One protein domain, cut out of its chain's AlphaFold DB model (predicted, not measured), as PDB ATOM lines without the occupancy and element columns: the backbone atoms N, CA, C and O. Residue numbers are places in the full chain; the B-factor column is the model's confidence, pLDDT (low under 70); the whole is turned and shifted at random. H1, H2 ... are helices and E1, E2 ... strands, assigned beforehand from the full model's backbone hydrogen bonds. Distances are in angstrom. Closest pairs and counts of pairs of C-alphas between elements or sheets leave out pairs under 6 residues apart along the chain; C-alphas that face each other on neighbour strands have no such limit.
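Overview. This is residues 24 to 64 of the 69 residues of an uncharacterized protein of Bionectria ochroleuca (UniProt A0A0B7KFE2). A small, strongly twisted sheet of three short strands has one short helix, H1, on it, near the start of E2; at the other end of the rod-like outline, the free residues 52 to 58 of the long E2 to E3 link stick out. The printed part has 41 residues with, along the chain, E1, H1, E2 and E3; the sheet order is E1, E3, E2, antiparallel throughout. The class is mixed, helices and strands, with 19 residues, under half, in named elements. The whole is only just compact, close to loose, with a radius of gyration of the C-alphas of 10.6 A and spans of 33 by 14 by 13 A.

Arrangement. Start at E1, residues 24 to 27, an edge strand. Its antiparallel neighbour is the inner strand E3, residues 61 to 64, at 131 degrees; look for N 24 and O 64, 2.9 A apart, and N 26 and O 62, 2.8 A apart. H1, residues 34 to 39, is on the sheet, and every O i to N i+4 pair in it is within hydrogen-bond range. The other edge strand is E2, residues 45 to 49; the closest C-alphas of H1 and E2 are those of Glu 39 and Lys 45, 5.4 A apart. E2 and E3 form a hairpin, antiparallel at 128 degrees, with N 49 and O 63 2.7 A apart. E1, H1 and E2 make a split strand-helix-strand unit, two strands of one sheet that follow each other among the strands with a helix between them along the chain and E3 between them in the sheet; its crossover is right-handed.

Along the chain. Find C-alpha 24 at (26.200, -15.085, -15.855), where E1 begins its 9.7 A. H1 spans 7.5 A from C-alpha 34 at (31.435, -19.148, -15.050). E2 covers 13.0 A, and E3 runs 8.6 A to C-alpha 64 at (27.641, -15.478, -11.159).

Size, cuts and confidence. The C-alphas farthest apart are those of Gly 43 and Asn 57, 34.0 A. The printed part has no cut. The E2 to E3 link is long, 11 residues. Residues 54 to 56 and 58 to 60 are under pLDDT 70.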
ATOM      1  N   TRP A  24      26.582 -13.808 -15.270       71.19
ATOM      2  CA  TRP A  24      26.200 -15.085 -15.855       71.19
ATOM      3  C   TRP A  24      25.190 -15.779 -14.958       71.19
ATOM      4  O   TRP A  24      25.156 -15.564 -13.750       71.19
ATOM      5  N   TYR A  25      24.404 -16.661 -15.555       76.12
ATOM      6  CA  TYR A  25      23.693 -17.688 -14.820       76.12
ATOM      7  C   TYR A  25      24.569 -18.940 -14.824       76.12
ATOM      8  O   TYR A  25      24.909 -19.437 -15.898       76.12
ATOM      9  N   ALA A  26      24.982 -19.407 -13.647       81.38
ATOM     10  CA  ALA A  26      25.846 -20.571 -13.500       81.38
ATOM     11  C   ALA A  26      25.172 -21.661 -12.672       81.38
ATOM     12  O   ALA A  26      24.456 -21.383 -11.712       81.38
ATOM     13  N   ASP A  27      25.425 -22.914 -13.022       83.94
ATOM     14  CA  ASP A  27      24.964 -24.035 -12.216       83.94
ATOM     15  C   ASP A  27      25.637 -24.004 -10.836       83.94
ATOM     16  O   ASP A  27      26.847 -23.807 -10.713       83.94
ATOM     17  N   ARG A  28      24.851 -24.199  -9.776       79.00
ATOM     18  CA  ARG A  28      25.342 -24.096  -8.395       79.00
ATOM     19  C   ARG A  28      26.462 -25.087  -8.081       79.00
ATOM     20  O   ARG A  28      27.353 -24.772  -7.296       79.00
ATOM     21  N   ASN A  29      26.384 -26.290  -8.644       82.31
ATOM     22  CA  ASN A  29      27.248 -27.403  -8.261       82.31
ATOM     23  C   ASN A  29      28.528 -27.428  -9.100       82.31
ATOM     24  O   ASN A  29      29.624 -27.595  -8.571       82.31
ATOM     25  N   THR A  30      28.383 -27.248 -10.409       84.38
ATOM     26  CA  THR A  30      29.472 -27.287 -11.392       84.38
ATOM     27  C   THR A  30      30.106 -25.918 -11.612       84.38
ATOM     28  O   THR A  30      31.252 -25.843 -12.049       84.38
ATOM     29  N   ARG A  31      29.402 -24.830 -11.263       82.88
ATOM     30  CA  ARG A  31      29.823 -23.430 -11.461       82.88
ATOM     31  C   ARG A  31      29.986 -23.058 -12.935       82.88
ATOM     32  O   ARG A  31      30.543 -22.007 -13.255       82.88
ATOM     33  N   GLU A  32      29.506 -23.895 -13.848       84.38
ATOM     34  CA  GLU A  32      29.575 -23.655 -15.284       84.38
ATOM     35  C   GLU A  32      28.438 -22.739 -15.750       84.38
ATOM     36  O   GLU A  32      27.335 -22.822 -15.209       84.38
ATOM     37  N   PRO A  33      28.679 -21.850 -16.735       83.12
ATOM     38  CA  PRO A  33      29.915 -21.681 -17.517       83.12
ATOM     39  C   PRO A  33      30.943 -20.730 -16.873       83.12
ATOM     40  O   PRO A  33      32.009 -20.477 -17.442       83.12
ATOM     41  N   CYS A  34      30.630 -20.177 -15.700       85.12
ATOM     42  CA  CYS A  34      31.435 -19.148 -15.050       85.12
ATOM     43  C   CYS A  34      32.840 -19.644 -14.673       85.12
ATOM     44  O   CYS A  34      33.806 -18.941 -14.948       85.12
ATOM     45  N   ALA A  35      33.003 -20.862 -14.152       83.25
ATOM     46  CA  ALA A  35      34.325 -21.440 -13.881       83.25
ATOM     47  C   ALA A  35      35.169 -21.599 -15.163       83.25
ATOM     48  O   ALA A  35      36.314 -21.151 -15.226       83.25
ATOM     49  N   ALA A  36      34.577 -22.155 -16.224       84.75
ATOM     50  CA  ALA A  36      35.256 -22.376 -17.501       84.75
ATOM     51  C   ALA A  36      35.670 -21.069 -18.205       84.75
ATOM     52  O   ALA A  36      36.657 -21.036 -18.937       84.75
ATOM     53  N   THR A  37      34.927 -19.984 -17.995       81.44
ATOM     54  CA  THR A  37      35.200 -18.695 -18.649       81.44
ATOM     55  C   THR A  37      36.049 -17.783 -17.766       81.44
ATOM     56  O   THR A  37      37.041 -17.219 -18.214       81.44
ATOM     57  N   CYS A  38      35.703 -17.642 -16.491       81.50
ATOM     58  CA  CYS A  38      36.386 -16.733 -15.580       81.50
ATOM     59  C   CYS A  38      37.711 -17.309 -15.068       81.50
ATOM     60  O   CYS A  38      38.745 -16.654 -15.156       81.50
ATOM     61  N   GLU A  39      37.696 -18.545 -14.565       83.38
ATOM     62  CA  GLU A  39      38.857 -19.127 -13.884       83.38
ATOM     63  C   GLU A  39      39.861 -19.692 -14.890       83.38
ATOM     64  O   GLU A  39      41.055 -19.422 -14.792       83.38
ATOM     65  N   VAL A  40      39.378 -20.433 -15.893       78.44
ATOM     66  CA  VAL A  40      40.253 -21.105 -16.868       78.44
ATOM     67  C   VAL A  40      40.751 -20.154 -17.958       78.44
ATOM     68  O   VAL A  40      41.928 -20.207 -18.305       78.44
ATOM     69  N   GLN A  41      39.888 -19.294 -18.511       74.44
ATOM     70  CA  GLN A  41      40.276 -18.433 -19.640       74.44
ATOM     71  C   GLN A  41      40.821 -17.069 -19.209       74.44
ATOM     72  O   GLN A  41      41.736 -16.565 -19.852       74.44
ATOM     73  N   ASN A  42      40.290 -16.479 -18.134       72.12
ATOM     74  CA  ASN A  42      40.656 -15.120 -17.719       72.12
ATOM     75  C   ASN A  42      41.566 -15.061 -16.482       72.12
ATOM     76  O   ASN A  42      42.048 -13.987 -16.135       72.12
ATOM     77  N   GLY A  43      41.815 -16.193 -15.812       76.00
ATOM     78  CA  GLY A  43      42.613 -16.231 -14.582       76.00
ATOM     79  C   GLY A  43      41.971 -15.493 -13.399       76.00
ATOM     80  O   GLY A  43      42.664 -15.168 -12.435       76.00
ATOM     81  N   GLY A  44      40.668 -15.210 -13.476       82.00
ATOM     82  CA  GLY A  44      39.876 -14.620 -12.402       82.00
ATOM     83  C   GLY A  44      39.306 -15.672 -11.451       82.00
ATOM     84  O   GLY A  44      39.621 -16.861 -11.519       82.00
ATOM     85  N   LYS A  45      38.428 -15.240 -10.551       85.44
ATOM     86  CA  LYS A  45      37.692 -16.085  -9.614       85.44
ATOM     87  C   LYS A  45      36.200 -15.987  -9.894       85.44
ATOM     88  O   LYS A  45      35.632 -14.899  -9.886       85.44
ATOM     89  N   CYS A  46      35.549 -17.130 -10.080       86.06
ATOM     90  CA  CYS A  46      34.101 -17.160 -10.247       86.06
ATOM     91  C   CYS A  46      33.399 -17.075  -8.879       86.06
ATOM     92  O   CYS A  46      33.550 -17.970  -8.039       86.06
ATOM     93  N   ILE A  47      32.622 -16.017  -8.654       88.12
ATOM     94  CA  ILE A  47      31.817 -15.812  -7.445       88.12
ATOM     95  C   ILE A  47      30.363 -16.130  -7.773       88.12
ATOM     96  O   ILE A  47      29.812 -15.563  -8.710       88.12
ATOM     97  N   LEU A  48      29.752 -17.038  -7.011       88.12
ATOM     98  CA  LEU A  48      28.338 -17.370  -7.146       88.12
ATOM     99  C   LEU A  48      27.518 -16.651  -6.076       88.12
ATOM    100  O   LEU A  48      27.857 -16.709  -4.895       88.12
ATOM    101  N   ASP A  49      26.420 -16.051  -6.506       87.44
ATOM    102  CA  ASP A  49      25.342 -15.522  -5.686       87.44
ATOM    103  C   ASP A  49      24.073 -16.332  -5.987       87.44
ATOM    104  O   ASP A  49      23.414 -16.184  -7.023       87.44
ATOM    105  N   CYS A  50      23.805 -17.301  -5.116       82.81
ATOM    106  CA  CYS A  50      22.697 -18.235  -5.257       82.81
ATOM    107  C   CYS A  50      21.580 -17.856  -4.279       82.81
ATOM    108  O   CYS A  50      21.881 -17.545  -3.125       82.81
ATOM    109  N   PRO A  51      20.303 -17.978  -4.672       78.25
ATOM    110  CA  PRO A  51      19.203 -17.882  -3.720       78.25
ATOM    111  C   PRO A  51      19.328 -18.959  -2.630       78.25
ATOM    112  O   PRO A  51      19.816 -20.067  -2.875       78.25
ATOM    113  N   GLU A  52      18.902 -18.610  -1.414       74.31
ATOM    114  CA  GLU A  52      19.064 -19.442  -0.215       74.31
ATOM    115  C   GLU A  52      18.207 -20.721  -0.276       74.31
ATOM    116  O   GLU A  52      18.660 -21.801   0.105       74.31
ATOM    117  N   GLU A  53      17.003 -20.613  -0.847       72.88
ATOM    118  CA  GLU A  53      16.103 -21.734  -1.115       72.88
ATOM    119  C   GLU A  53      16.088 -22.082  -2.607       72.88
ATOM    120  O   GLU A  53      15.884 -21.224  -3.468       72.88
ATOM    121  N   ILE A  54      16.294 -23.366  -2.908       66.44
ATOM    122  CA  ILE A  54      16.220 -23.902  -4.268       66.44
ATOM    123  C   ILE A  54      14.882 -24.595  -4.438       66.44
ATOM    124  O   ILE A  54      14.626 -25.605  -3.784       66.44
ATOM    125  N   ASP A  55      14.054 -24.074  -5.340       69.50
ATOM    126  CA  ASP A  55      12.851 -24.774  -5.771       69.50
ATOM    127  C   ASP A  55      13.273 -26.053  -6.517       69.50
ATOM    128  O   ASP A  55      13.931 -25.971  -7.554       69.50
ATOM    129  N   PRO A  56      12.919 -27.252  -6.030       67.19
ATOM    130  CA  PRO A  56      13.321 -28.502  -6.670       67.19
ATOM    131  C   PRO A  56      12.715 -28.695  -8.071       67.19
ATOM    132  O   PRO A  56      13.177 -29.561  -8.814       67.19
ATOM    133  N   ASN A  57      11.700 -27.912  -8.447       73.44
ATOM    134  CA  ASN A  57      11.069 -27.950  -9.768       73.44
ATOM    135  C   ASN A  57      11.734 -27.002 -10.774       73.44
ATOM    136  O   ASN A  57      11.528 -27.154 -11.979       73.44
ATOM    137  N   PHE A  58      12.538 -26.045 -10.301       63.34
ATOM    138  CA  PHE A  58      13.280 -25.109 -11.138       63.34
ATOM    139  C   PHE A  58      14.762 -25.199 -10.784       63.34
ATOM    140  O   PHE A  58      15.162 -24.647  -9.763       63.34
ATOM    141  N   PRO A  59      15.602 -25.863 -11.600       63.28
ATOM    142  CA  PRO A  59      17.038 -25.870 -11.357       63.28
ATOM    143  C   PRO A  59      17.543 -24.423 -11.392       63.28
ATOM    144  O   PRO A  59      17.627 -23.805 -12.454       63.28
ATOM    145  N   LEU A  60      17.790 -23.855 -10.209       61.19
ATOM    146  CA  LEU A  60      18.166 -22.456 -10.092       61.19
ATOM    147  C   LEU A  60      19.609 -22.306 -10.546       61.19
ATOM    148  O   LEU A  60      20.538 -22.861  -9.957       61.19
ATOM    149  N   LEU A  61      19.772 -21.528 -11.607       71.62
ATOM    150  CA  LEU A  61      21.060 -20.996 -11.992       71.62
ATOM    151  C   LEU A  61      21.376 -19.844 -11.033       71.62
ATOM    152  O   LEU A  61      20.568 -18.932 -10.859       71.62
ATOM    153  N   CYS A  62      22.534 -19.896 -10.391       82.25
ATOM    154  CA  CYS A  62      23.021 -18.815  -9.551       82.25
ATOM    155  C   CYS A  62      23.415 -17.630 -10.422       82.25
ATOM    156  O   CYS A  62      23.970 -17.823 -11.507       82.25
ATOM    157  N   ALA A  63      23.195 -16.412  -9.929       84.50
ATOM    158  CA  ALA A  63      23.908 -15.279 -10.486       84.50
ATOM    159  C   ALA A  63      25.402 -15.508 -10.235       84.50
ATOM    160  O   ALA A  63      25.807 -16.004  -9.185       84.50
ATOM    161  N   ALA A  64      26.223 -15.221 -11.224       86.56
ATOM    162  CA  ALA A  64      27.641 -15.478 -11.159       86.56
ATOM    163  C   ALA A  64      28.397 -14.285 -11.717       86.56
ATOM    164  O   ALA A  64      28.074 -13.785 -12.797       86.56
TER     165      ALA A  64